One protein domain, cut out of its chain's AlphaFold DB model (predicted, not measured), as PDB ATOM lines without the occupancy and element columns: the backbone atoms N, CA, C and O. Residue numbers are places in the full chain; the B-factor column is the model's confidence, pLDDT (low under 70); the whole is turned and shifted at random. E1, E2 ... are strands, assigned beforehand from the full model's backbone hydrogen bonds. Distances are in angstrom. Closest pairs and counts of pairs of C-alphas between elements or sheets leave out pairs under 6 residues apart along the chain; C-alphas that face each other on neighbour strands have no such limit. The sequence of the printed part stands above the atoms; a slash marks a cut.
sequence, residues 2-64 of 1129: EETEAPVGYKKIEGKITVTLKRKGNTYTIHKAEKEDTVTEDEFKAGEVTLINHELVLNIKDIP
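What this domain is: This is residues 2 to 64 of the 1129 residues of an uncharacterized protein of Clostridium sp. CAG:452 (UniProt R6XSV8). With little regular structure, the domain is a long, narrow strand hairpin, E1 then E2, closed by a tight turn at one end, with two long unnamed stretches, residues 2 to 16 and 36 to 64, that join it at its other end, where residues 17 and 35 face each other. Residues 2 to 16 lead into it; residues 36 to 64 run out in a wide loop and return, a short antiparallel pairing joining residues 10 to 11 with 63 to 64. The printed part has 63 residues, 17 in the two antiparallel strands, and no named helix; its class is all strand. It is elongated, spanning 43 by 22 by 17 A, and only just loose, close to compact, with a radius of gyration of the C-alphas of 13.2 A.

How they stand to each other: E1, residues 17 to 24, and E2, residues 27 to 35, form a hairpin, antiparallel at 159 degrees between directions. N 18 and O 34, 2.8 A apart, are within hydrogen-bond range.

Where its parts are: E1 is 22.7 A long from C-alpha 17 at (164.729, 140.024, 181.141). E2 is 24.9 A long, ending at C-alpha 35 at (168.972, 140.107, 182.483).

The domain as a whole: The C-alphas farthest apart, of Gly 9 and Gly 25, are 43.4 A apart. The printed part has no cut. The E1 to E2 link is tight. Mean pLDDT of the printed part is 71.6; residues 23 to 31 and 48 to 55 are among those under 70.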
ATOM      1  N   GLU A   2     159.641 142.805 180.577       76.06
ATOM      2  CA  GLU A   2     159.723 143.798 181.635       76.06
ATOM      3  C   GLU A   2     158.540 143.510 182.532       76.06
ATOM      4  O   GLU A   2     157.431 143.276 182.033       76.06
ATOM      5  N   GLU A   3     158.776 143.500 183.834       76.50
ATOM      6  CA  GLU A   3     157.660 143.590 184.747       76.50
ATOM      7  C   GLU A   3     157.027 144.971 184.559       76.50
ATOM      8  O   GLU A   3     157.705 146.001 184.547       76.50
ATOM      9  N   THR A   4     155.721 145.008 184.313       72.38
ATOM     10  CA  THR A   4     155.002 146.279 184.141       72.38
ATOM     11  C   THR A   4     154.424 146.758 185.467       72.38
ATOM     12  O   THR A   4     154.430 147.965 185.720       72.38
ATOM     13  N   GLU A   5     154.072 145.821 186.345       67.88
ATOM     14  CA  GLU A   5     153.493 146.022 187.667       67.88
ATOM     15  C   GLU A   5     153.897 144.850 188.572       67.88
ATOM     16  O   GLU A   5     153.845 143.708 188.120       67.88
ATOM     17  N   ALA A   6     154.309 145.148 189.807       70.00
ATOM     18  CA  ALA A   6     154.685 144.145 190.801       70.00
ATOM     19  C   ALA A   6     153.460 143.636 191.566       70.00
ATOM     20  O   ALA A   6     152.514 144.408 191.775       70.00
ATOM     21  N   PRO A   7     153.469 142.390 192.068       68.06
ATOM     22  CA  PRO A   7     152.486 141.963 193.045       68.06
ATOM     23  C   PRO A   7     152.515 142.868 194.280       68.06
ATOM     24  O   PRO A   7     153.568 143.291 194.753       68.06
ATOM     25  N   VAL A   8     151.330 143.149 194.821       66.62
ATOM     26  CA  VAL A   8     151.150 144.010 195.996       66.62
ATOM     27  C   VAL A   8     152.081 143.577 197.127       66.62
ATOM     28  O   VAL A   8     152.005 142.448 197.591       66.62
ATOM     29  N   GLY A   9     152.927 144.514 197.558       64.06
ATOM     30  CA  GLY A   9     153.920 144.411 198.639       64.06
ATOM     31  C   GLY A   9     155.251 143.771 198.261       64.06
ATOM     32  O   GLY A   9     156.113 143.581 199.120       64.06
ATOM     33  N   TYR A  10     155.459 143.559 196.967       71.31
ATOM     34  CA  TYR A  10     156.754 143.246 196.403       71.31
ATOM     35  C   TYR A  10     157.297 144.400 195.572       71.31
ATOM     36  O   TYR A  10     156.561 145.164 194.956       71.31
ATOM     37  N   LYS A  11     158.616 144.536 195.569       71.50
ATOM     38  CA  LYS A  11     159.337 145.472 194.724       71.50
ATOM     39  C   LYS A  11     159.155 145.066 193.268       71.50
ATOM     40  O   LYS A  11     159.384 143.912 192.918       71.50
ATOM     41  N   LYS A  12     158.845 146.052 192.427       74.44
ATOM     42  CA  LYS A  12     158.925 145.904 190.977       74.44
ATOM     43  C   LYS A  12     160.361 145.616 190.559       74.44
ATOM     44  O   LYS A  12     161.268 146.388 190.867       74.44
ATOM     45  N   ILE A  13     160.553 144.548 189.808       77.19
ATOM     46  CA  ILE A  13     161.819 144.210 189.188       77.19
ATOM     47  C   ILE A  13     162.120 145.268 188.128       77.19
ATOM     48  O   ILE A  13     161.481 145.356 187.075       77.19
ATOM     49  N   GLU A  14     163.104 146.107 188.428       73.12
ATOM     50  CA  GLU A  14     163.550 147.160 187.530       73.12
ATOM     51  C   GLU A  14     164.581 146.594 186.556       73.12
ATOM     52  O   GLU A  14     165.735 146.369 186.903       73.12
ATOM     53  N   GLY A  15     164.165 146.349 185.315       76.50
ATOM     54  CA  GLY A  15     165.062 145.966 184.226       76.50
ATOM     55  C   GLY A  15     164.431 144.998 183.232       76.50
ATOM     56  O   GLY A  15     163.321 144.490 183.415       76.50
ATOM     57  N   LYS A  16     165.151 144.743 182.140       81.50
ATOM     58  CA  LYS A  16     164.724 143.818 181.084       81.50
ATOM     59  C   LYS A  16     165.295 142.424 181.290       81.50
ATOM     60  O   LYS A  16     166.505 142.215 181.260       81.50
ATOM     61  N   ILE A  17     164.403 141.439 181.338       83.50
ATOM     62  CA  ILE A  17     164.729 140.024 181.141       83.50
ATOM     63  C   ILE A  17     164.529 139.688 179.661       83.50
ATOM     64  O   ILE A  17     163.402 139.627 179.163       83.50
ATOM     65  N   THR A  18     165.603 139.479 178.912       82.19
ATOM     66  CA  THR A  18     165.536 139.171 177.478       82.19
ATOM     67  C   THR A  18     165.603 137.670 177.252       82.19
ATOM     68  O   THR A  18     166.573 137.023 177.628       82.19
ATOM     69  N   VAL A  19     164.592 137.109 176.583       77.31
ATOM     70  CA  VAL A  19     164.584 135.697 176.178       77.31
ATOM     71  C   VAL A  19     164.717 135.604 174.666       77.31
ATOM     72  O   VAL A  19     163.885 136.129 173.927       77.31
ATOM     73  N   THR A  20     165.753 134.908 174.197       77.31
ATOM     74  CA  THR A  20     166.006 134.717 172.765       77.31
ATOM     75  C   THR A  20     165.526 133.339 172.312       77.31
ATOM     76  O   THR A  20     166.077 132.310 172.713       77.31
ATOM     77  N   LEU A  21     164.521 133.319 171.430       73.50
ATOM     78  CA  LEU A  21     164.002 132.111 170.779       73.50
ATOM     79  C   LEU A  21     164.519 132.024 169.336       73.50
ATOM     80  O   LEU A  21     164.373 132.968 168.561       73.50
ATOM     81  N   LYS A  22     165.079 130.877 168.935       70.06
ATOM     82  CA  LYS A  22     165.610 130.669 167.580       70.06
ATOM     83  C   LYS A  22     164.689 129.754 166.775       70.06
ATOM     84  O   LYS A  22     164.595 128.556 167.033       70.06
ATOM     85  N   ARG A  23     164.011 130.300 165.761       66.19
ATOM     86  CA  ARG A  23     163.151 129.512 164.859       66.19
ATOM     87  C   ARG A  23     163.998 128.622 163.940       66.19
ATOM     88  O   ARG A  23     164.862 129.124 163.224       66.19
ATOM     89  N   LYS A  24     163.722 127.315 163.918       65.50
ATOM     90  CA  LYS A  24     164.338 126.341 163.005       65.50
ATOM     91  C   LYS A  24     163.232 125.562 162.285       65.50
ATOM     92  O   LYS A  24     162.706 124.580 162.791       65.50
ATOM     93  N   GLY A  25     162.862 126.014 161.087       68.12
ATOM     94  CA  GLY A  25     161.725 125.459 160.341       68.12
ATOM     95  C   GLY A  25     160.373 125.887 160.931       68.12
ATOM     96  O   GLY A  25     160.161 127.071 161.204       68.12
ATOM     97  N   ASN A  26     159.457 124.930 161.119       62.22
ATOM     98  CA  ASN A  26     158.143 125.161 161.742       62.22
ATOM     99  C   ASN A  26     158.154 125.005 163.273       62.22
ATOM    100  O   ASN A  26     157.096 125.059 163.891       62.22
ATOM    101  N   THR A  27     159.329 124.837 163.885       56.12
ATOM    102  CA  THR A  27     159.495 124.728 165.336       56.12
ATOM    103  C   THR A  27     160.438 125.813 165.861       56.12
ATOM    104  O   THR A  27     161.339 126.291 165.163       56.12
ATOM    105  N   TYR A  28     160.206 126.245 167.098       63.12
ATOM    106  CA  TYR A  28     161.111 127.133 167.823       63.12
ATOM    107  C   TYR A  28     162.060 126.280 168.666       63.12
ATOM    108  O   TYR A  28     161.634 125.325 169.309       63.12
ATOM    109  N   THR A  29     163.351 126.603 168.642       61.41
ATOM    110  CA  THR A  29     164.392 125.952 169.450       61.41
ATOM    111  C   THR A  29     165.141 126.996 170.284       61.41
ATOM    112  O   THR A  29     165.342 128.128 169.846       61.41
ATOM    113  N   ILE A  30     165.479 126.609 171.512       60.62
ATOM    114  CA  ILE A  30     165.924 127.444 172.645       60.62
ATOM    115  C   ILE A  30     167.308 128.087 172.403       60.62
ATOM    116  O   ILE A  30     168.133 127.498 171.702       60.62
ATOM    117  N   HIS A  31     167.582 129.268 172.989       66.94
ATOM    118  CA  HIS A  31     168.939 129.843 173.018       66.94
ATOM    119  C   HIS A  31     169.407 130.348 174.399       66.94
ATOM    120  O   HIS A  31     170.389 129.810 174.895       66.94
ATOM    121  N   LYS A  32     168.763 131.349 175.027       74.12
ATOM    122  CA  LYS A  32     169.226 131.927 176.315       74.12
ATOM    123  C   LYS A  32     168.200 132.895 176.924       74.12
ATOM    124  O   LYS A  32     167.484 133.554 176.163       74.12
ATOM    125  N   ALA A  33     168.173 133.015 178.254       79.62
ATOM    126  CA  ALA A  33     167.582 134.144 178.972       79.62
ATOM    127  C   ALA A  33     168.676 134.984 179.655       79.62
ATOM    128  O   ALA A  33     169.549 134.451 180.339       79.62
ATOM    129  N   GLU A  34     168.631 136.293 179.443       81.00
ATOM    130  CA  GLU A  34     169.583 137.288 179.945       81.00
ATOM    131  C   GLU A  34     168.835 138.351 180.750       81.00
ATOM    132  O   GLU A  34     167.640 138.552 180.536       81.00
ATOM    133  N   LYS A  35     169.530 139.032 181.660       83.44
ATOM    134  CA  LYS A  35     168.972 140.107 182.483       83.44
ATOM    135  C   LYS A  35     169.888 141.324 182.469       83.44
ATOM    136  O   LYS A  35     171.097 141.164 182.316       83.44
ATOM    137  N   GLU A  36     169.308 142.510 182.604       82.69
ATOM    138  CA  GLU A  36     170.056 143.737 182.896       82.69
ATOM    139  C   GLU A  36     170.612 143.703 184.330       82.69
ATOM    140  O   GLU A  36     170.055 143.025 185.194       82.69
ATOM    141  N   ASP A  37     171.696 144.442 184.591       75.19
ATOM    142  CA  ASP A  37     172.367 144.477 185.904       75.19
ATOM    143  C   ASP A  37     171.455 144.974 187.037       75.19
ATOM    144  O   ASP A  37     171.681 144.665 188.204       75.19
ATOM    145  N   THR A  38     170.407 145.724 186.690       71.62
ATOM    146  CA  THR A  38     169.395 146.229 187.622       71.62
ATOM    147  C   THR A  38     168.453 145.133 188.139       71.62
ATOM    148  O   THR A  38     167.855 145.309 189.198       71.62
ATOM    149  N   VAL A  39     168.368 143.986 187.447       72.81
ATOM    150  CA  VAL A  39     167.670 142.782 187.920       72.81
ATOM    151  C   VAL A  39     168.648 141.947 188.743       72.81
ATOM    152  O   VAL A  39     169.634 141.420 188.218       72.81
ATOM    153  N   THR A  40     168.394 141.797 190.037       72.62
ATOM    154  CA  THR A  40     169.274 141.064 190.961       72.62
ATOM    155  C   THR A  40     169.244 139.548 190.709       72.62
ATOM    156  O   THR A  40     168.326 139.018 190.085       72.62
ATOM    157  N   GLU A  41     170.268 138.820 191.172       68.44
ATOM    158  CA  GLU A  41     170.288 137.341 191.102       68.44
ATOM    159  C   GLU A  41     169.199 136.683 191.963       68.44
ATOM    160  O   GLU A  41     168.795 135.548 191.691       68.44
ATOM    161  N   ASP A  42     168.716 137.392 192.984       68.94
ATOM    162  CA  ASP A  42     167.593 136.949 193.805       68.94
ATOM    163  C   ASP A  42     166.250 137.128 193.086       68.94
ATOM    164  O   ASP A  42     165.360 136.298 193.279       68.94
ATOM    165  N   GLU A  43     166.125 138.145 192.222       76.44
ATOM    166  CA  GLU A  43     164.920 138.426 191.426       76.44
ATOM    167  C   GLU A  43     164.783 137.501 190.205       76.44
ATOM    168  O   GLU A  43     163.711 136.951 189.937       76.44
ATOM    169  N   PHE A  44     165.867 137.291 189.453       81.00
ATOM    170  CA  PHE A  44     165.885 136.371 188.316       81.00
ATOM    171  C   PHE A  44     167.302 135.866 188.041       81.00
ATOM    172  O   PHE A  44     168.240 136.648 187.906       81.00
ATOM    173  N   LYS A  45     167.455 134.552 187.863       79.38
ATOM    174  CA  LYS A  45     168.741 133.936 187.500       79.38
ATOM    175  C   LYS A  45     168.842 133.767 185.986       79.38
ATOM    176  O   LYS A  45     168.032 133.061 185.386       79.38
ATOM    177  N   ALA A  46     169.841 134.390 185.364       76.56
ATOM    178  CA  ALA A  46     170.088 134.250 183.925       76.56
ATOM    179  C   ALA A  46     170.574 132.824 183.572       76.56
ATOM    180  O   ALA A  46     171.332 132.216 184.329       76.56
ATOM    181  N   GLY A  47     170.169 132.274 182.418       76.94
ATOM    182  CA  GLY A  47     170.515 130.889 182.055       76.94
ATOM    183  C   GLY A  47     169.784 130.300 180.839       76.94
ATOM    184  O   GLY A  47     169.097 131.005 180.097       76.94
ATOM    185  N   GLU A  48     169.955 128.991 180.606       69.25
ATOM    186  CA  GLU A  48     169.199 128.235 179.592       69.25
ATOM    187  C   GLU A  48     167.762 127.964 180.076       69.25
ATOM    188  O   GLU A  48     167.551 127.523 181.204       69.25
ATOM    189  N   VAL A  49     166.762 128.216 179.223       68.31
ATOM    190  CA  VAL A  49     165.329 128.106 179.568       68.31
ATOM    191  C   VAL A  49     164.637 127.032 178.731       68.31
ATOM    192  O   VAL A  49     164.884 126.925 177.536       68.31
ATOM    193  N   THR A  50     163.756 126.228 179.330       63.06
ATOM    194  CA  THR A  50     163.132 125.077 178.647       63.06
ATOM    195  C   THR A  50     161.729 125.429 178.139       63.06
ATOM    196  O   THR A  50     160.950 126.041 178.864       63.06
ATOM    197  N   LEU A  51     161.400 125.035 176.903       64.56
ATOM    198  CA  LEU A  51     160.066 125.197 176.312       64.56
ATOM    199  C   LEU A  51     159.312 123.860 176.387       64.56
ATOM    200  O   LEU A  51     159.764 122.874 175.801       64.56
ATOM    201  N   ILE A  52     158.173 123.812 177.077       65.38
ATOM    202  CA  ILE A  52     157.364 122.594 177.247       65.38
ATOM    203  C   ILE A  52     156.008 122.837 176.587       65.38
ATOM    204  O   ILE A  52     155.322 123.782 176.938       65.38
ATOM    205  N   ASN A  53     155.616 122.014 175.607       62.03
ATOM    206  CA  ASN A  53     154.322 122.138 174.910       62.03
ATOM    207  C   ASN A  53     154.000 123.547 174.363       62.03
ATOM    208  O   ASN A  53     152.839 123.935 174.302       62.03
ATOM    209  N   HIS A  54     155.018 124.280 173.898       67.31
ATOM    210  CA  HIS A  54     154.934 125.681 173.449       67.31
ATOM    211  C   HIS A  54     154.750 126.735 174.561       67.31
ATOM    212  O   HIS A  54     154.562 127.905 174.240       67.31
ATOM    213  N   GLU A  55     154.892 126.364 175.835       64.88
ATOM    214  CA  GLU A  55     154.932 127.285 176.979       64.88
ATOM    215  C   GLU A  55     156.375 127.513 177.465       64.88
ATOM    216  O   GLU A  55     157.203 126.596 177.476       64.88
ATOM    217  N   LEU A  56     156.681 128.754 177.858       71.31
ATOM    218  CA  LEU A  56     157.952 129.170 178.458       71.31
ATOM    219  C   LEU A  56     157.729 129.421 179.954       71.31
ATOM    220  O   LEU A  56     156.900 130.254 180.308       71.31
ATOM    221  N   VAL A  57     158.501 128.752 180.814       69.81
ATOM    222  CA  VAL A  57     158.470 128.976 182.269       69.81
ATOM    223  C   VAL A  57     159.725 129.738 182.692       69.81
ATOM    224  O   VAL A  57     160.839 129.278 182.438       69.81
ATOM    225  N   LEU A  58     159.549 130.894 183.337       71.38
ATOM    226  CA  LEU A  58     160.616 131.682 183.958       71.38
ATOM    227  C   LEU A  58     160.339 131.792 185.458       71.38
ATOM    228  O   LEU A  58     159.259 132.222 185.851       71.38
ATOM    229  N   ASN A  59     161.316 131.416 186.283       73.88
ATOM    230  CA  ASN A  59     161.223 131.554 187.735       73.88
ATOM    231  C   ASN A  59     161.680 132.958 188.121       73.88
ATOM    232  O   ASN A  59     162.870 133.193 188.323       73.88
ATOM    233  N   ILE A  60     160.726 133.877 188.154       75.44
ATOM    234  CA  ILE A  60     160.913 135.241 188.633       75.44
ATOM    235  C   ILE A  60     160.455 135.269 190.092       75.44
ATOM    236  O   ILE A  60     159.430 134.664 190.422       75.44
ATOM    237  N   LYS A  61     161.243 135.891 190.968       74.38
ATOM    238  CA  LYS A  61     160.946 135.993 192.395       74.38
ATOM    239  C   LYS A  61     160.943 137.454 192.808       74.38
ATOM    240  O   LYS A  61     161.992 138.077 192.891       74.38
ATOM    241  N   ASP A  62     159.779 137.968 193.150       70.94
ATOM    242  CA  ASP A  62     159.702 139.348 193.607       70.94
ATOM    243  C   ASP A  62     160.241 139.455 195.045       70.94
ATOM    244  O   ASP A  62     160.041 138.563 195.883       70.94
ATOM    245  N   ILE A  63     160.966 140.540 195.339       68.69
ATOM    246  CA  ILE A  63     161.518 140.815 196.674       68.69
ATOM    247  C   ILE A  63     160.476 141.610 197.464       68.69
ATOM    248  O   ILE A  63     160.071 142.675 197.000       68.69
ATOM    249  N   PRO A  64     160.031 141.158 198.648       65.50
ATOM    250  CA  PRO A  64     159.088 141.939 199.435       65.50
ATOM    251  C   PRO A  64     159.707 143.265 199.897       65.50
ATOM    252  O   PRO A  64     160.863 143.292 200.323       65.50
TER     253      PRO A  64